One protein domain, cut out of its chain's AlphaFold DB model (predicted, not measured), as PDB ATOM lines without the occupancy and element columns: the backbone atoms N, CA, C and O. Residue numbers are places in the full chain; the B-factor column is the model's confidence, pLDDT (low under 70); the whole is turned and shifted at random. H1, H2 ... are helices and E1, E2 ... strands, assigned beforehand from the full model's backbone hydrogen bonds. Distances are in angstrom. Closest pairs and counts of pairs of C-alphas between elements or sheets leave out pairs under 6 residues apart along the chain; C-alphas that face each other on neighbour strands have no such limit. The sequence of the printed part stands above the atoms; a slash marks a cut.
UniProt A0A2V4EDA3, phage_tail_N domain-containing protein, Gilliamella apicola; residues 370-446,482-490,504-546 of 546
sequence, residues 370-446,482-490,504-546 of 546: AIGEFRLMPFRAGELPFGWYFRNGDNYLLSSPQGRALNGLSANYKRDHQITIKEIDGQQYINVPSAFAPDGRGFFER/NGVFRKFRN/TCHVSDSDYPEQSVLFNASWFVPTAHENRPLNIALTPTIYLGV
ATOM      1  N   ALA A 370     111.118 -14.912  30.709       69.88
ATOM      2  CA  ALA A 370     110.126 -15.174  29.654       69.88
ATOM      3  C   ALA A 370     108.700 -15.478  30.168       69.88
ATOM      4  O   ALA A 370     107.786 -15.662  29.365       69.88
ATOM      5  N   ILE A 371     108.469 -15.577  31.487       87.56
ATOM      6  CA  ILE A 371     107.122 -15.871  32.017       87.56
ATOM      7  C   ILE A 371     106.179 -14.706  31.686       87.56
ATOM      8  O   ILE A 371     106.429 -13.567  32.074       87.56
ATOM      9  N   GLY A 372     105.084 -15.005  30.985       90.38
ATOM     10  CA  GLY A 372     104.171 -14.008  30.423       90.38
ATOM     11  C   GLY A 372     104.482 -13.609  28.974       90.38
ATOM     12  O   GLY A 372     103.802 -12.741  28.431       90.38
ATOM     13  N   GLU A 373     105.472 -14.218  28.316       92.75
ATOM     14  CA  GLU A 373     105.719 -13.982  26.889       92.75
ATOM     15  C   GLU A 373     104.546 -14.491  26.047       92.75
ATOM     16  O   GLU A 373     104.065 -15.610  26.245       92.75
ATOM     17  N   PHE A 374     104.122 -13.679  25.077       93.88
ATOM     18  CA  PHE A 374     103.153 -14.072  24.064       93.88
ATOM     19  C   PHE A 374     103.830 -14.451  22.759       93.88
ATOM     20  O   PHE A 374     104.743 -13.771  22.295       93.88
ATOM     21  N   ARG A 375     103.341 -15.525  22.138       92.38
ATOM     22  CA  ARG A 375     103.837 -15.969  20.837       92.38
ATOM     23  C   ARG A 375     102.733 -16.600  20.005       92.38
ATOM     24  O   ARG A 375     101.918 -17.365  20.519       92.38
ATOM     25  N   LEU A 376     102.741 -16.321  18.706       94.12
ATOM     26  CA  LEU A 376     101.984 -17.087  17.721       94.12
ATOM     27  C   LEU A 376     102.809 -18.301  17.292       94.12
ATOM     28  O   LEU A 376     103.929 -18.157  16.800       94.12
ATOM     29  N   MET A 377     102.269 -19.498  17.502       93.69
ATOM     30  CA  MET A 377     102.964 -20.757  17.241       93.69
ATOM     31  C   MET A 377     102.303 -21.572  16.122       93.69
ATOM     32  O   MET A 377     101.078 -21.575  16.015       93.69
ATOM     33  N   PRO A 378     103.082 -22.331  15.327       95.06
ATOM     34  CA  PRO A 378     102.554 -23.197  14.268       95.06
ATOM     35  C   PRO A 378     101.959 -24.521  14.782       95.06
ATOM     36  O   PRO A 378     101.561 -25.362  13.981       95.06
ATOM     37  N   PHE A 379     101.918 -24.734  16.100       92.94
ATOM     38  CA  PHE A 379     101.414 -25.956  16.732       92.94
ATOM     39  C   PHE A 379      99.919 -25.857  17.030       92.94
ATOM     40  O   PHE A 379      99.403 -24.767  17.273       92.94
ATOM     41  N   ARG A 380      99.220 -26.994  17.070       94.00
ATOM     42  CA  ARG A 380      97.836 -27.066  17.565       94.00
ATOM     43  C   ARG A 380      97.804 -26.856  19.083       94.00
ATOM     44  O   ARG A 380      98.784 -27.137  19.764       94.00
ATOM     45  N   ALA A 381      96.661 -26.440  19.631       89.50
ATOM     46  CA  ALA A 381      96.516 -26.181  21.071       89.50
ATOM     47  C   ALA A 381      96.870 -27.390  21.968       89.50
ATOM     48  O   ALA A 381      97.433 -27.207  23.039       89.50
ATOM     49  N   GLY A 382      96.585 -28.620  21.523       89.31
ATOM     50  CA  GLY A 382      96.940 -29.848  22.253       89.31
ATOM     51  C   GLY A 382      98.382 -30.332  22.051       89.31
ATOM     52  O   GLY A 382      98.775 -31.323  22.653       89.31
ATOM     53  N   GLU A 383      99.160 -29.665  21.198       91.44
ATOM     54  CA  GLU A 383     100.528 -30.045  20.808       91.44
ATOM     55  C   GLU A 383     101.541 -28.950  21.188       91.44
ATOM     56  O   GLU A 383     102.636 -28.873  20.628       91.44
ATOM     57  N   LEU A 384     101.167 -28.057  22.109       86.69
ATOM     58  CA  LEU A 384     102.035 -26.970  22.543       86.69
ATOM     59  C   LEU A 384     103.274 -27.514  23.277       86.69
ATOM     60  O   LEU A 384     103.154 -28.442  24.083       86.69
ATOM     61  N   PRO A 385     104.471 -26.942  23.034       86.12
ATOM     62  CA  PRO A 385     105.668 -27.304  23.780       86.12
ATOM     63  C   PRO A 385     105.488 -27.084  25.285       86.12
ATOM     64  O   PRO A 385     104.745 -26.201  25.713       86.12
ATOM     65  N   PHE A 386     106.226 -27.852  26.087       86.31
ATOM     66  CA  PHE A 386     106.185 -27.742  27.545       86.31
ATOM     67  C   PHE A 386     106.336 -26.287  28.023       86.31
ATOM     68  O   PHE A 386     107.175 -25.533  27.522       86.31
ATOM     69  N   GLY A 387     105.510 -25.903  28.998       88.31
ATOM     70  CA  GLY A 387     105.475 -24.558  29.563       88.31
ATOM     71  C   GLY A 387     104.674 -23.530  28.758       88.31
ATOM     72  O   GLY A 387     104.493 -22.421  29.260       88.31
ATOM     73  N   TRP A 388     104.183 -23.856  27.556       92.06
ATOM     74  CA  TRP A 388     103.337 -22.973  26.743       92.06
ATOM     75  C   TRP A 388     101.865 -23.362  26.819       92.06
ATOM     76  O   TRP A 388     101.504 -24.530  26.710       92.06
ATOM     77  N   TYR A 389     101.010 -22.353  26.952       95.38
ATOM     78  CA  TYR A 389      99.575 -22.519  27.153       95.38
ATOM     79  C   TYR A 389      98.790 -21.683  26.148       95.38
ATOM     80  O   TYR A 389      99.220 -20.598  25.758       95.38
ATOM     81  N   PHE A 390      97.634 -22.183  25.722       96.75
ATOM     82  CA  PHE A 390      96.760 -21.487  24.781       96.75
ATOM     83  C   PHE A 390      96.107 -20.259  25.448       96.75
ATOM     84  O   PHE A 390      95.630 -20.344  26.575       96.75
ATOM     85  N   ARG A 391      96.087 -19.106  24.766       96.12
ATOM     86  CA  ARG A 391      95.465 -17.857  25.249       96.12
ATOM     87  C   ARG A 391      93.970 -17.808  24.932       96.12
ATOM     88  O   ARG A 391      93.534 -17.049  24.068       96.12
ATOM     89  N   ASN A 392      93.194 -18.644  25.605       94.50
ATOM     90  CA  ASN A 392      91.758 -18.830  25.361       94.50
ATOM     91  C   ASN A 392      90.856 -18.424  26.543       94.50
ATOM     92  O   ASN A 392      89.647 -18.625  26.473       94.50
ATOM     93  N   GLY A 393      91.412 -17.868  27.623       95.06
ATOM     94  CA  GLY A 393      90.637 -17.530  28.824       95.06
ATOM     95  C   GLY A 393      90.426 -18.683  29.817       95.06
ATOM     96  O   GLY A 393      89.669 -18.521  30.781       95.06
ATOM     97  N   ASP A 394      91.078 -19.834  29.611       95.00
ATOM     98  CA  ASP A 394      90.988 -20.983  30.517       95.00
ATOM     99  C   ASP A 394      91.414 -20.648  31.945       95.00
ATOM    100  O   ASP A 394      92.213 -19.748  32.204       95.00
ATOM    101  N   ASN A 395      90.866 -21.404  32.892       95.69
ATOM    102  CA  ASN A 395      91.001 -21.137  34.315       95.69
ATOM    103  C   ASN A 395      91.829 -22.209  34.994       95.69
ATOM    104  O   ASN A 395      91.543 -23.397  34.878       95.69
ATOM    105  N   TYR A 396      92.812 -21.766  35.766       96.31
ATOM    106  CA  TYR A 396      93.677 -22.629  36.550       96.31
ATOM    107  C   TYR A 396      93.457 -22.350  38.027       96.31
ATOM    108  O   TYR A 396      93.308 -21.196  38.427       96.31
ATOM    109  N   LEU A 397      93.462 -23.397  38.851       97.06
ATOM    110  CA  LEU A 397      93.452 -23.235  40.304       97.06
ATOM    111  C   LEU A 397      94.587 -22.304  40.718       97.06
ATOM    112  O   LEU A 397      95.726 -22.509  40.299       97.06
ATOM    113  N   LEU A 398      94.316 -21.322  41.575       96.12
ATOM    114  CA  LEU A 398      95.324 -20.363  42.034       96.12
ATOM    115  C   LEU A 398      96.517 -21.067  42.706       96.12
ATOM    116  O   LEU A 398      97.655 -20.610  42.620       96.12
ATOM    117  N   SER A 399      96.257 -22.215  43.336       92.69
ATOM    118  CA  SER A 399      97.258 -23.066  43.978       92.69
ATOM    119  C   SER A 399      98.041 -23.963  43.013       92.69
ATOM    120  O   SER A 399      99.064 -24.506  43.427       92.69
ATOM    121  N   SER A 400      97.617 -24.130  41.756       92.81
ATOM    122  CA  SER A 400      98.325 -24.944  40.751       92.81
ATOM    123  C   SER A 400      99.654 -24.300  40.319       92.81
ATOM    124  O   SER A 400      99.841 -23.097  40.518       92.81
ATOM    125  N   PRO A 401     100.600 -25.053  39.720       90.19
ATOM    126  CA  PRO A 401     101.811 -24.468  39.141       90.19
ATOM    127  C   PRO A 401     101.516 -23.303  38.185       90.19
ATOM    128  O   PRO A 401     102.114 -22.237  38.323       90.19
ATOM    129  N   GLN A 402     100.539 -23.478  37.291       93.88
ATOM    130  CA  GLN A 402     100.093 -22.477  36.321       93.88
ATOM    131  C   GLN A 402      99.505 -21.255  37.024       93.88
ATOM    132  O   GLN A 402      99.869 -20.120  36.721       93.88
ATOM    133  N   GLY A 403      98.640 -21.486  38.016       95.06
ATOM    134  CA  GLY A 403      98.015 -20.417  38.787       95.06
ATOM    135  C   GLY A 403      99.023 -19.582  39.570       95.06
ATOM    136  O   GLY A 403      98.927 -18.356  39.586       95.06
ATOM    137  N   ARG A 404     100.053 -20.213  40.149       93.19
ATOM    138  CA  ARG A 404     101.150 -19.498  40.820       93.19
ATOM    139  C   ARG A 404     102.005 -18.699  39.839       93.19
ATOM    140  O   ARG A 404     102.368 -17.571  40.167       93.19
ATOM    141  N   ALA A 405     102.295 -19.246  38.656       92.06
ATOM    142  CA  ALA A 405     103.029 -18.537  37.607       92.06
ATOM    143  C   ALA A 405     102.261 -17.287  37.139       92.06
ATOM    144  O   ALA A 405     102.810 -16.187  37.155       92.06
ATOM    145  N   LEU A 406     100.966 -17.433  36.834       95.50
ATOM    146  CA  LEU A 406     100.081 -16.323  36.464       95.50
ATOM    147  C   LEU A 406      99.947 -15.292  37.589       95.50
ATOM    148  O   LEU A 406     100.003 -14.088  37.345       95.50
ATOM    149  N   ASN A 407      99.800 -15.736  38.838       95.50
ATOM    150  CA  ASN A 407      99.652 -14.820  39.963       95.50
ATOM    151  C   ASN A 407     100.942 -14.039  40.260       95.50
ATOM    152  O   ASN A 407     100.866 -12.897  40.721       95.50
ATOM    153  N   GLY A 408     102.104 -14.625  39.957       91.38
ATOM    154  CA  GLY A 408     103.413 -13.982  40.062       91.38
ATOM    155  C   GLY A 408     103.642 -12.840  39.064       91.38
ATOM    156  O   GLY A 408     104.559 -12.045  39.271       91.38
ATOM    157  N   LEU A 409     102.812 -12.717  38.020       93.19
ATOM    158  CA  LEU A 409     102.852 -11.587  37.091       93.19
ATOM    159  C   LEU A 409     102.461 -10.277  37.792       93.19
ATOM    160  O   LEU A 409     101.676 -10.253  38.748       93.19
ATOM    161  N   SER A 410     103.004  -9.163  37.293       93.31
ATOM    162  CA  SER A 410     102.774  -7.842  37.884       93.31
ATOM    163  C   SER A 410     101.292  -7.453  37.862       93.31
ATOM    164  O   SER A 410     100.520  -7.879  37.002       93.31
ATOM    165  N   ALA A 411     100.877  -6.602  38.804       93.81
ATOM    166  CA  ALA A 411      99.495  -6.127  38.866       93.81
ATOM    167  C   ALA A 411      99.069  -5.374  37.593       93.81
ATOM    168  O   ALA A 411      97.930  -5.515  37.162       93.81
ATOM    169  N   ASN A 412      99.985  -4.615  36.977       92.44
ATOM    170  CA  ASN A 412      99.720  -3.916  35.718       92.44
ATOM    171  C   ASN A 412      99.528  -4.910  34.572       92.44
ATOM    172  O   ASN A 412      98.500  -4.857  33.916       92.44
ATOM    173  N   TYR A 413     100.424  -5.891  34.426       94.44
ATOM    174  CA  TYR A 413     100.289  -6.928  33.398       94.44
ATOM    175  C   TYR A 413      98.945  -7.658  33.513       94.44
ATOM    176  O   TYR A 413      98.240  -7.854  32.526       94.44
ATOM    177  N   LYS A 414      98.562  -8.033  34.742       95.81
ATOM    178  CA  LYS A 414      97.284  -8.705  34.984       95.81
ATOM    179  C   LYS A 414      96.089  -7.821  34.623       95.81
ATOM    180  O   LYS A 414      95.146  -8.313  34.015       95.81
ATOM    181  N   ARG A 415      96.137  -6.525  34.947       94.69
ATOM    182  CA  ARG A 415      95.093  -5.556  34.580       94.69
ATOM    183  C   ARG A 415      94.974  -5.411  33.062       94.69
ATOM    184  O   ARG A 415      93.876  -5.543  32.531       94.69
ATOM    185  N   ASP A 416      96.095  -5.182  32.391       93.69
ATOM    186  CA  ASP A 416      96.153  -4.884  30.960       93.69
ATOM    187  C   ASP A 416      95.686  -6.089  30.124       93.69
ATOM    188  O   ASP A 416      95.013  -5.933  29.110       93.69
ATOM    189  N   HIS A 417      95.960  -7.310  30.586       94.31
ATOM    190  CA  HIS A 417      95.576  -8.545  29.897       94.31
ATOM    191  C   HIS A 417      94.353  -9.255  30.493       94.31
ATOM    192  O   HIS A 417      94.112 -10.421  30.180       94.31
ATOM    193  N   GLN A 418      93.579  -8.569  31.341       94.75
ATOM    194  CA  GLN A 418      92.343  -9.092  31.942       94.75
ATOM    195  C   GLN A 418      92.532 -10.454  32.642       94.75
ATOM    196  O   GLN A 418      91.698 -11.356  32.558       94.75
ATOM    197  N   ILE A 419      93.653 -10.610  33.346       96.56
ATOM    198  CA  ILE A 419      93.942 -11.764  34.197       96.56
ATOM    199  C   ILE A 419      93.368 -11.473  35.579       96.56
ATOM    200  O   ILE A 419      93.850 -10.610  36.317       96.56
ATOM    201  N   THR A 420      92.327 -12.207  35.935       97.12
ATOM    202  CA  THR A 420      91.524 -11.995  37.136       97.12
ATOM    203  C   THR A 420      91.468 -13.259  37.975       97.12
ATOM    204  O   THR A 420      91.533 -14.375  37.459       97.12
ATOM    205  N   ILE A 421      91.366 -13.075  39.291       97.12
ATOM    206  CA  ILE A 421      91.087 -14.167  40.219       97.12
ATOM    207  C   ILE A 421      89.581 -14.192  40.453       97.12
ATOM    208  O   ILE A 421      88.991 -13.162  40.781       97.12
ATOM    209  N   LYS A 422      88.970 -15.363  40.305       95.12
ATOM    210  CA  LYS A 422      87.551 -15.602  40.567       95.12
ATOM    211  C   LYS A 422      87.366 -16.803  41.473       95.12
ATOM    212  O   LYS A 422      88.172 -17.730  41.458       95.12
ATOM    213  N   GLU A 423      86.303 -16.779  42.257       95.19
ATOM    214  CA  GLU A 423      85.927 -17.889  43.120       95.19
ATOM    215  C   GLU A 423      84.892 -18.758  42.406       95.19
ATOM    216  O   GLU A 423      83.873 -18.260  41.929       95.19
ATOM    217  N   ILE A 424      85.189 -20.050  42.285       91.75
ATOM    218  CA  ILE A 424      84.322 -21.062  41.683       91.75
ATOM    219  C   ILE A 424      84.296 -22.229  42.665       91.75
ATOM    220  O   ILE A 424      85.352 -22.749  43.025       91.75
ATOM    221  N   ASP A 425      83.105 -22.600  43.135       90.31
ATOM    222  CA  ASP A 425      82.890 -23.719  44.062       90.31
ATOM    223  C   ASP A 425      83.786 -23.677  45.321       90.31
ATOM    224  O   ASP A 425      84.330 -24.688  45.766       90.31
ATOM    225  N   GLY A 426      83.972 -22.479  45.893       92.00
ATOM    226  CA  GLY A 426      84.780 -22.257  47.101       92.00
ATOM    227  C   GLY A 426      86.296 -22.323  46.882       92.00
ATOM    228  O   GLY A 426      87.063 -22.332  47.846       92.00
ATOM    229  N   GLN A 427      86.751 -22.384  45.629       94.50
ATOM    230  CA  GLN A 427      88.164 -22.365  45.262       94.50
ATOM    231  C   GLN A 427      88.478 -21.169  44.367       94.50
ATOM    232  O   GLN A 427      87.685 -20.758  43.523       94.50
ATOM    233  N   GLN A 428      89.669 -20.601  44.544       97.38
ATOM    234  CA  GLN A 428      90.133 -19.486  43.727       97.38
ATOM    235  C   GLN A 428      90.790 -20.000  42.447       97.38
ATOM    236  O   GLN A 428      91.700 -20.831  42.492       97.38
ATOM    237  N   TYR A 429      90.366 -19.454  41.316       97.75
ATOM    238  CA  TYR A 429      90.911 -19.703  39.989       97.75
ATOM    239  C   TYR A 429      91.434 -18.406  39.387       97.75
ATOM    240  O   TYR A 429      90.879 -17.339  39.631       97.75
ATOM    241  N   ILE A 430      92.474 -18.505  38.571       97.88
ATOM    242  CA  ILE A 430      93.045 -17.407  37.796       97.88
ATOM    243  C   ILE A 430      93.048 -17.787  36.317       97.88
ATOM    244  O   ILE A 430      93.378 -18.924  35.971       97.88
ATOM    245  N   ASN A 431      92.647 -16.859  35.449       97.69
ATOM    246  CA  ASN A 431      92.567 -17.132  34.016       97.69
ATOM    247  C   ASN A 431      93.890 -16.870  33.286       97.69
ATOM    248  O   ASN A 431      94.635 -15.954  33.633       97.69
ATOM    249  N   VAL A 432      94.152 -17.627  32.220       96.50
ATOM    250  CA  VAL A 432      95.060 -17.159  31.164       96.50
ATOM    251  C   VAL A 432      94.390 -16.013  30.394       96.50
ATOM    252  O   VAL A 432      93.159 -15.954  30.323       96.50
ATOM    253  N   PRO A 433      95.157 -15.079  29.814       95.88
ATOM    254  CA  PRO A 433      94.580 -14.035  28.978       95.88
ATOM    255  C   PRO A 433      93.945 -14.635  27.716       95.88
ATOM    256  O   PRO A 433      94.384 -15.679  27.228       95.88
ATOM    257  N   SER A 434      92.921 -13.971  27.182       95.12
ATOM    258  CA  SER A 434      92.290 -14.356  25.916       95.12
ATOM    259  C   SER A 434      92.869 -13.539  24.763       95.12
ATOM    260  O   SER A 434      92.962 -12.317  24.850       95.12
ATOM    261  N   ALA A 435      93.226 -14.207  23.669       95.00
ATOM    262  CA  ALA A 435      93.548 -13.561  22.397       95.00
ATOM    263  C   ALA A 435      92.300 -13.309  21.523       95.00
ATOM    264  O   ALA A 435      92.429 -12.861  20.384       95.00
ATOM    265  N   PHE A 436      91.109 -13.607  22.047       93.31
ATOM    266  CA  PHE A 436      89.839 -13.544  21.332       93.31
ATOM    267  C   PHE A 436      88.883 -12.545  21.981       93.31
ATOM    268  O   PHE A 436      88.778 -12.481  23.212       93.31
ATOM    269  N   ALA A 437      88.171 -11.802  21.139       90.75
ATOM    270  CA  ALA A 437      87.042 -10.970  21.511       90.75
ATOM    271  C   ALA A 437      85.851 -11.831  21.987       90.75
ATOM    272  O   ALA A 437      85.800 -13.032  21.702       90.75
ATOM    273  N   PRO A 438      84.859 -11.242  22.684       89.12
ATOM    274  CA  PRO A 438      83.685 -11.976  23.170       89.12
ATOM    275  C   PRO A 438      82.859 -12.677  22.082       89.12
ATOM    276  O   PRO A 438      82.148 -13.634  22.376       89.12
ATOM    277  N   ASP A 439      82.948 -12.217  20.833       88.56
ATOM    278  CA  ASP A 439      82.285 -12.820  19.669       88.56
ATOM    279  C   ASP A 439      83.092 -13.969  19.023       88.56
ATOM    280  O   ASP A 439      82.667 -14.543  18.021       88.56
ATOM    281  N   GLY A 440      84.244 -14.321  19.602       88.38
ATOM    282  CA  GLY A 440      85.118 -15.403  19.155       88.38
ATOM    283  C   GLY A 440      86.147 -15.004  18.096       88.38
ATOM    284  O   GLY A 440      86.969 -15.841  17.716       88.38
ATOM    285  N   ARG A 441      86.154 -13.752  17.621       88.81
ATOM    286  CA  ARG A 441      87.166 -13.284  16.662       88.81
ATOM    287  C   ARG A 441      88.506 -13.059  17.347       88.81
ATOM    288  O   ARG A 441      88.570 -12.617  18.490       88.81
ATOM    289  N   GLY A 442      89.592 -13.385  16.654       90.31
ATOM    290  CA  GLY A 442      90.946 -13.169  17.159       90.31
ATOM    291  C   GLY A 442      91.375 -11.712  17.005       90.31
ATOM    292  O   GLY A 442      91.131 -11.103  15.967       90.31
ATOM    293  N   PHE A 443      92.057 -11.164  18.008       90.50
ATOM    294  CA  PHE A 443      92.667  -9.843  17.884       90.50
ATOM    295  C   PHE A 443      93.926  -9.893  17.012       90.50
ATOM    296  O   PHE A 443      94.774 -10.774  17.166       90.50
ATOM    297  N   PHE A 444      94.098  -8.887  16.152       90.19
ATOM    298  CA  PHE A 444      95.398  -8.596  15.554       90.19
ATOM    299  C   PHE A 444      96.262  -7.811  16.542       90.19
ATOM    300  O   PHE A 444      95.834  -6.805  17.111       90.19
ATOM    301  N   GLU A 445      97.500  -8.260  16.733       89.94
ATOM    302  CA  GLU A 445      98.449  -7.579  17.608       89.94
ATOM    303  C   GLU A 445      99.029  -6.341  16.911       89.94
ATOM    304  O   GLU A 445      99.399  -6.371  15.735       89.94
ATOM    305  N   ARG A 446      99.107  -5.233  17.652       90.38
ATOM    306  CA  ARG A 446      99.619  -3.945  17.170       90.38
ATOM    307  C   ARG A 446     100.554  -3.314  18.205       90.38
ATOM    308  O   ARG A 446     100.361  -3.543  19.401       90.38
ATOM    309  N   ASN A 482      78.697  -0.557 -15.246       72.06
ATOM    310  CA  ASN A 482      79.676  -1.642 -15.252       72.06
ATOM    311  C   ASN A 482      80.473  -1.662 -13.936       72.06
ATOM    312  O   ASN A 482      80.545  -0.664 -13.214       72.06
ATOM    313  N   GLY A 483      81.110  -2.789 -13.629       83.75
ATOM    314  CA  GLY A 483      81.859  -2.955 -12.390       83.75
ATOM    315  C   GLY A 483      80.948  -3.247 -11.194       83.75
ATOM    316  O   GLY A 483      79.965  -3.987 -11.285       83.75
ATOM    317  N   VAL A 484      81.275  -2.637 -10.055       83.19
ATOM    318  CA  VAL A 484      80.492  -2.714  -8.807       83.19
ATOM    319  C   VAL A 484      79.130  -2.020  -8.902       83.19
ATOM    320  O   VAL A 484      78.335  -2.117  -7.974       83.19
ATOM    321  N   PHE A 485      78.845  -1.342 -10.015       84.69
ATOM    322  CA  PHE A 485      77.562  -0.723 -10.311       84.69
ATOM    323  C   PHE A 485      76.832  -1.523 -11.389       84.69
ATOM    324  O   PHE A 485      77.402  -1.811 -12.442       84.69
ATOM    325  N   ARG A 486      75.562  -1.863 -11.161       75.62
ATOM    326  CA  ARG A 486      74.695  -2.504 -12.166       75.62
ATOM    327  C   ARG A 486      73.328  -1.846 -12.207       75.62
ATOM    328  O   ARG A 486      72.873  -1.252 -11.233       75.62
ATOM    329  N   LYS A 487      72.653  -1.999 -13.344       67.62
ATOM    330  CA  LYS A 487      71.247  -1.625 -13.491       67.62
ATOM    331  C   LYS A 487      70.383  -2.514 -12.596       67.62
ATOM    332  O   LYS A 487      70.403  -3.735 -12.745       67.62
ATOM    333  N   PHE A 488      69.601  -1.903 -11.717       63.88
ATOM    334  CA  PHE A 488      68.517  -2.586 -11.026       63.88
ATOM    335  C   PHE A 488      67.271  -2.534 -11.920       63.88
ATOM    336  O   PHE A 488      66.876  -1.459 -12.377       63.88
ATOM    337  N   ARG A 489      66.678  -3.691 -12.240       57.19
ATOM    338  CA  ARG A 489      65.340  -3.730 -12.847       57.19
ATOM    339  C   ARG A 489      64.337  -3.688 -11.710       57.19
ATOM    340  O   ARG A 489      64.327  -4.586 -10.878       57.19
ATOM    341  N   ASN A 490      63.548  -2.623 -11.676       53.53
ATOM    342  CA  ASN A 490      62.341  -2.598 -10.878       53.53
ATOM    343  C   ASN A 490      61.207  -3.072 -11.791       53.53
ATOM    344  O   ASN A 490      60.891  -2.391 -12.769       53.53
ATOM    345  N   THR A 504      55.515  18.055  -5.677       40.22
ATOM    346  CA  THR A 504      54.619  18.035  -6.842       40.22
ATOM    347  C   THR A 504      55.437  18.217  -8.124       40.22
ATOM    348  O   THR A 504      56.091  19.248  -8.276       40.22
ATOM    349  N   CYS A 505      55.408  17.255  -9.052       42.31
ATOM    350  CA  CYS A 505      55.975  17.411 -10.398       42.31
ATOM    351  C   CYS A 505      54.870  17.607 -11.446       42.31
ATOM    352  O   CYS A 505      53.755  17.102 -11.295       42.31
ATOM    353  N   HIS A 506      55.174  18.354 -12.507       44.28
ATOM    354  CA  HIS A 506      54.250  18.609 -13.608       44.28
ATOM    355  C   HIS A 506      54.141  17.368 -14.512       44.28
ATOM    356  O   HIS A 506      55.127  16.685 -14.776       44.28
ATOM    357  N   VAL A 507      52.938  17.082 -15.014       46.72
ATOM    358  CA  VAL A 507      52.601  15.889 -15.827       46.72
ATOM    359  C   VAL A 507      53.390  15.739 -17.139       46.72
ATOM    360  O   VAL A 507      53.331  14.683 -17.754       46.72
ATOM    361  N   SER A 508      54.133  16.758 -17.570       48.00
ATOM    362  CA  SER A 508      54.963  16.725 -18.783       48.00
ATOM    363  C   SER A 508      56.383  16.188 -18.570       48.00
ATOM    364  O   SER A 508      57.096  15.998 -19.549       48.00
ATOM    365  N   ASP A 509      56.801  15.934 -17.326       46.59
ATOM    366  CA  ASP A 509      58.184  15.544 -17.003       46.59
ATOM    367  C   ASP A 509      58.365  14.015 -16.826       46.59
ATOM    368  O   ASP A 509      59.419  13.560 -16.384       46.59
ATOM    369  N   SER A 510      57.348  13.197 -17.144       45.25
ATOM    370  CA  SER A 510      57.287  11.770 -16.765       45.25
ATOM    371  C   SER A 510      57.771  10.753 -17.810       45.25
ATOM    372  O   SER A 510      57.541   9.559 -17.628       45.25
ATOM    373  N   ASP A 511      58.417  11.170 -18.899       44.72
ATOM    374  CA  ASP A 511      58.652  10.287 -20.060       44.72
ATOM    375  C   ASP A 511      59.920   9.416 -20.001       44.72
ATOM    376  O   ASP A 511      60.243   8.722 -20.969       44.72
ATOM    377  N   TYR A 512      60.636   9.377 -18.873       50.94
ATOM    378  CA  TYR A 512      61.849   8.565 -18.757       50.94
ATOM    379  C   TYR A 512      61.761   7.564 -17.605       50.94
ATOM    380  O   TYR A 512      61.553   7.967 -16.460       50.94
ATOM    381  N   PRO A 513      61.960   6.254 -17.863       51.66
ATOM    382  CA  PRO A 513      62.015   5.283 -16.790       51.66
ATOM    383  C   PRO A 513      63.271   5.547 -15.949       51.66
ATOM    384  O   PRO A 513      64.375   5.221 -16.389       51.66
ATOM    385  N   GLU A 514      63.129   6.144 -14.761       51.81
ATOM    386  CA  GLU A 514      64.229   6.249 -13.793       51.81
ATOM    387  C   GLU A 514      64.760   4.833 -13.513       51.81
ATOM    388  O   GLU A 514      64.048   3.960 -13.014       51.81
ATOM    389  N   GLN A 515      66.011   4.572 -13.900       56.66
ATOM    390  CA  GLN A 515      66.688   3.301 -13.652       56.66
ATOM    391  C   GLN A 515      67.599   3.471 -12.443       56.66
ATOM    392  O   GLN A 515      68.554   4.242 -12.493       56.66
ATOM    393  N   SER A 516      67.332   2.738 -11.365       64.25
ATOM    394  CA  SER A 516      68.202   2.752 -10.190       64.25
ATOM    395  C   SER A 516      69.518   2.021 -10.479       64.25
ATOM    396  O   SER A 516      69.540   0.951 -11.099       64.25
ATOM    397  N   VAL A 517      70.628   2.590 -10.010       70.81
ATOM    398  CA  VAL A 517      71.947   1.947 -10.031       70.81
ATOM    399  C   VAL A 517      72.187   1.278  -8.685       70.81
ATOM    400  O   VAL A 517      72.200   1.941  -7.654       70.81
ATOM    401  N   LEU A 518      72.387  -0.040  -8.696       77.00
ATOM    402  CA  LEU A 518      72.762  -0.810  -7.515       77.00
ATOM    403  C   LEU A 518      74.285  -0.836  -7.387       77.00
ATOM    404  O   LEU A 518      74.969  -1.266  -8.317       77.00
ATOM    405  N   PHE A 519      74.793  -0.435  -6.223       85.19
ATOM    406  CA  PHE A 519      76.173  -0.681  -5.819       85.19
ATOM    407  C   PHE A 519      76.276  -2.013  -5.069       85.19
ATOM    408  O   PHE A 519      75.584  -2.228  -4.075       85.19
ATOM    409  N   ASN A 520      77.167  -2.892  -5.520       87.56
ATOM    410  CA  ASN A 520      77.531  -4.107  -4.808       87.56
ATOM    411  C   ASN A 520      79.011  -4.450  -5.053       87.56
ATOM    412  O   ASN A 520      79.401  -4.918  -6.125       87.56
ATOM    413  N   ALA A 521      79.834  -4.247  -4.023       89.38
ATOM    414  CA  ALA A 521      81.269  -4.520  -4.070       89.38
ATOM    415  C   ALA A 521      81.600  -6.007  -4.327       89.38
ATOM    416  O   ALA A 521      82.591  -6.297  -4.999       89.38
ATOM    417  N   SER A 522      80.749  -6.939  -3.875       90.75
ATOM    418  CA  SER A 522      80.992  -8.393  -3.970       90.75
ATOM    419  C   SER A 522      81.142  -8.914  -5.403       90.75
ATOM    420  O   SER A 522      81.673  -9.999  -5.623       90.75
ATOM    421  N   TRP A 523      80.701  -8.141  -6.397       88.62
ATOM    422  CA  TRP A 523      80.829  -8.511  -7.803       88.62
ATOM    423  C   TRP A 523      82.262  -8.460  -8.331       88.62
ATOM    424  O   TRP A 523      82.541  -9.096  -9.344       88.62
ATOM    425  N   PHE A 524      83.149  -7.696  -7.689       87.56
ATOM    426  CA  PHE A 524      84.524  -7.486  -8.159       87.56
ATOM    427  C   PHE A 524      85.576  -7.661  -7.066       87.56
ATOM    428  O   PHE A 524      86.744  -7.870  -7.390       87.56
ATOM    429  N   VAL A 525      85.188  -7.605  -5.790       87.62
ATOM    430  CA  VAL A 525      86.087  -7.866  -4.664       87.62
ATOM    431  C   VAL A 525      85.460  -8.870  -3.693       87.62
ATOM    432  O   VAL A 525      84.256  -8.798  -3.452       87.62
ATOM    433  N   PRO A 526      86.235  -9.799  -3.105       89.06
ATOM    434  CA  PRO A 526      85.738 -10.643  -2.027       89.06
ATOM    435  C   PRO A 526      85.282  -9.786  -0.843       89.06
ATOM    436  O   PRO A 526      86.068  -9.032  -0.273       89.06
ATOM    437  N   THR A 527      84.013  -9.906  -0.468       89.38
ATOM    438  CA  THR A 527      83.436  -9.239   0.707       89.38
ATOM    439  C   THR A 527      83.136 -10.265   1.793       89.38
ATOM    440  O   THR A 527      82.722 -11.383   1.489       89.38
ATOM    441  N   ALA A 528      83.294  -9.886   3.058       88.00
ATOM    442  CA  ALA A 528      82.951 -10.709   4.214       88.00
ATOM    443  C   ALA A 528      82.278  -9.849   5.294       88.00
ATOM    444  O   ALA A 528      82.267  -8.626   5.198       88.00
ATOM    445  N   HIS A 529      81.749 -10.494   6.337       85.75
ATOM    446  CA  HIS A 529      81.194  -9.831   7.526       85.75
ATOM    447  C   HIS A 529      82.244  -9.071   8.364       85.75
ATOM    448  O   HIS A 529      81.894  -8.396   9.320       85.75
ATOM    449  N   GLU A 530      83.529  -9.226   8.037       85.06
ATOM    450  CA  GLU A 530      84.678  -8.668   8.749       85.06
ATOM    451  C   GLU A 530      85.702  -8.201   7.711       85.06
ATOM    452  O   GLU A 530      85.989  -8.920   6.744       85.06
ATOM    453  N   ASN A 531      86.268  -7.011   7.912       86.12
ATOM    454  CA  ASN A 531      87.330  -6.505   7.055       86.12
ATOM    455  C   ASN A 531      88.667  -7.135   7.453       86.12
ATOM    456  O   ASN A 531      89.226  -6.806   8.496       86.12
ATOM    457  N   ARG A 532      89.208  -8.008   6.601       87.00
ATOM    458  CA  ARG A 532      90.472  -8.695   6.870       87.00
ATOM    459  C   ARG A 532      91.391  -8.710   5.651       87.00
ATOM    460  O   ARG A 532      90.935  -9.022   4.549       87.00
ATOM    461  N   PRO A 533      92.694  -8.429   5.825       88.94
ATOM    462  CA  PRO A 533      93.681  -8.775   4.817       88.94
ATOM    463  C   PRO A 533      93.839 -10.301   4.745       88.94
ATOM    464  O   PRO A 533      93.398 -11.035   5.638       88.94
ATOM    465  N   LEU A 534      94.507 -10.784   3.697       91.56
ATOM    466  CA  LEU A 534      94.944 -12.177   3.629       91.56
ATOM    467  C   LEU A 534      95.774 -12.513   4.880       91.56
ATOM    468  O   LEU A 534      96.729 -11.805   5.196       91.56
ATOM    469  N   ASN A 535      95.401 -13.574   5.593       91.38
ATOM    470  CA  ASN A 535      96.043 -13.985   6.838       91.38
ATOM    471  C   ASN A 535      96.068 -15.518   6.971       91.38
ATOM    472  O   ASN A 535      95.377 -16.225   6.237       91.38
ATOM    473  N   ILE A 536      96.895 -16.015   7.893       92.94
ATOM    474  CA  ILE A 536      97.022 -17.433   8.245       92.94
ATOM    475  C   ILE A 536      96.888 -17.588   9.761       92.94
ATOM    476  O   ILE A 536      97.406 -16.768  10.520       92.94
ATOM    477  N   ALA A 537      96.193 -18.636  10.202       90.50
ATOM    478  CA  ALA A 537      95.978 -18.903  11.618       90.50
ATOM    479  C   ALA A 537      97.200 -19.580  12.258       90.50
ATOM    480  O   ALA A 537      97.727 -20.564  11.740       90.50
ATOM    481  N   LEU A 538      97.600 -19.066  13.418       94.19
ATOM    482  CA  LEU A 538      98.590 -19.649  14.321       94.19
ATOM    483  C   LEU A 538      97.993 -19.673  15.728       94.19
ATOM    484  O   LEU A 538      97.119 -18.864  16.040       94.19
ATOM    485  N   THR A 539      98.463 -20.571  16.586       95.44
ATOM    486  CA  THR A 539      97.944 -20.674  17.954       95.44
ATOM    487  C   THR A 539      98.549 -19.568  18.823       95.44
ATOM    488  O   THR A 539      99.774 -19.528  18.974       95.44
ATOM    489  N   PRO A 540      97.744 -18.661  19.406       96.25
ATOM    490  CA  PRO A 540      98.226 -17.655  20.346       96.25
ATOM    491  C   PRO A 540      98.533 -18.285  21.702       96.25
ATOM    492  O   PRO A 540      97.662 -18.852  22.350       96.25
ATOM    493  N   THR A 541      99.765 -18.139  22.171       95.50
ATOM    494  CA  THR A 541     100.248 -18.821  23.377       95.50
ATOM    495  C   THR A 541     100.826 -17.858  24.403       95.50
ATOM    496  O   THR A 541     101.217 -16.747  24.047       95.50
ATOM    497  N   ILE A 542     100.851 -18.287  25.666       95.69
ATOM    498  CA  ILE A 542     101.556 -17.654  26.785       95.69
ATOM    499  C   ILE A 542     102.538 -18.653  27.404       95.69
ATOM    500  O   ILE A 542     102.179 -19.812  27.627       95.69
ATOM    501  N   TYR A 543     103.762 -18.220  27.699       94.06
ATOM    502  CA  TYR A 543     104.725 -19.045  28.427       94.06
ATOM    503  C   TYR A 543     104.567 -18.886  29.943       94.06
ATOM    504  O   TYR A 543     104.658 -17.780  30.474       94.06
ATOM    505  N   LEU A 544     104.360 -19.999  30.648       91.69
ATOM    506  CA  LEU A 544     104.303 -20.070  32.115       91.69
ATOM    507  C   LEU A 544     105.480 -20.854  32.719       91.69
ATOM    508  O   LEU A 544     105.715 -20.758  33.922       91.69
ATOM    509  N   GLY A 545     106.221 -21.610  31.900       85.75
ATOM    510  CA  GLY A 545     107.416 -22.357  32.315       85.75
ATOM    511  C   GLY A 545     107.170 -23.539  33.254       85.75
ATOM    512  O   GLY A 545     108.116 -24.018  33.880       85.75
ATOM    513  N   VAL A 546     105.919 -23.992  33.364       83.88
ATOM    514  CA  VAL A 546     105.464 -25.069  34.258       83.88
ATOM    515  C   VAL A 546     104.565 -26.063  33.557       83.88
ATOM    516  O   VAL A 546     103.955 -25.675  32.534       83.88
TER     517      VAL A 546
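AT A GLANCE: This is residues 370 to 446, 482 to 490 and 504 to 546 of the 546 residues of the protein "phage_tail_N domain-containing protein" of Gilliamella apicola (UniProt A0A2V4EDA3). With little regular structure, a head of two small antiparallel sheets, E1 E8 E2 and E3 E5 E4, with H1 over the second, is joined by a long arm, residues 520 to 538, to a distant strand pair, E6 E7; residues 504 to 512 stick out beyond. Of 129 printed residues, 43 are in named elements, E1 E2 E3 H1 H2 E4 E5 E6 E7 E8, class mixed. It is extended: radius of gyration of the C-alphas 26.1 A, spans 85 by 35 by 26 A.

IN THESE COORDINATES: Find E3, 395 to 397, E5, 427 to 431, 13.2 A long, and E4, 421 to 424; then H1, 401 to 407, and H2, 411 to 416. E1, 374 to 377, begins at C-alpha 374 (103.153, -14.072, 24.064); E2 is 388 to 390; E8, 539 to 543, ends at C-alpha 543 (104.725, -19.045, 28.427). E6 is 485 to 487, E7 517 to 519.

HOW THE PARTS SIT: N 396 of E3 and O 430 of E5 are 2.9 A apart; in the hairpin E4 and E5, N 422 and O 429, 2.8 A. H1 is on this sheet at a height of 8.3 A; its Gly 403 and Tyr 396 of E3 are their closest C-alphas, 5.4 A. E3, H1 H2, E4 form a split strand-helix-strand unit, two strands of one sheet with helices between them along the chain and E5 between them in the sheet, its crossover right-handed. E8 pairs with E1, N 541 to O 375, 2.8 A, and E2, N 389 to O 542, 2.9 A. N 486 of E6 and O 518 of E7 are 3.0 A apart. H1 and H2 have every O i to N i+4 pair within hydrogen-bond range.

THE WHOLE: Look for the cuts, 446 to 482, 38.1 A between C-alphas, and 490 to 504, 22.4 A. The link E7 to E8 is long. pLDDT is under 70 at 370, 487 to 490 and 504 to 516.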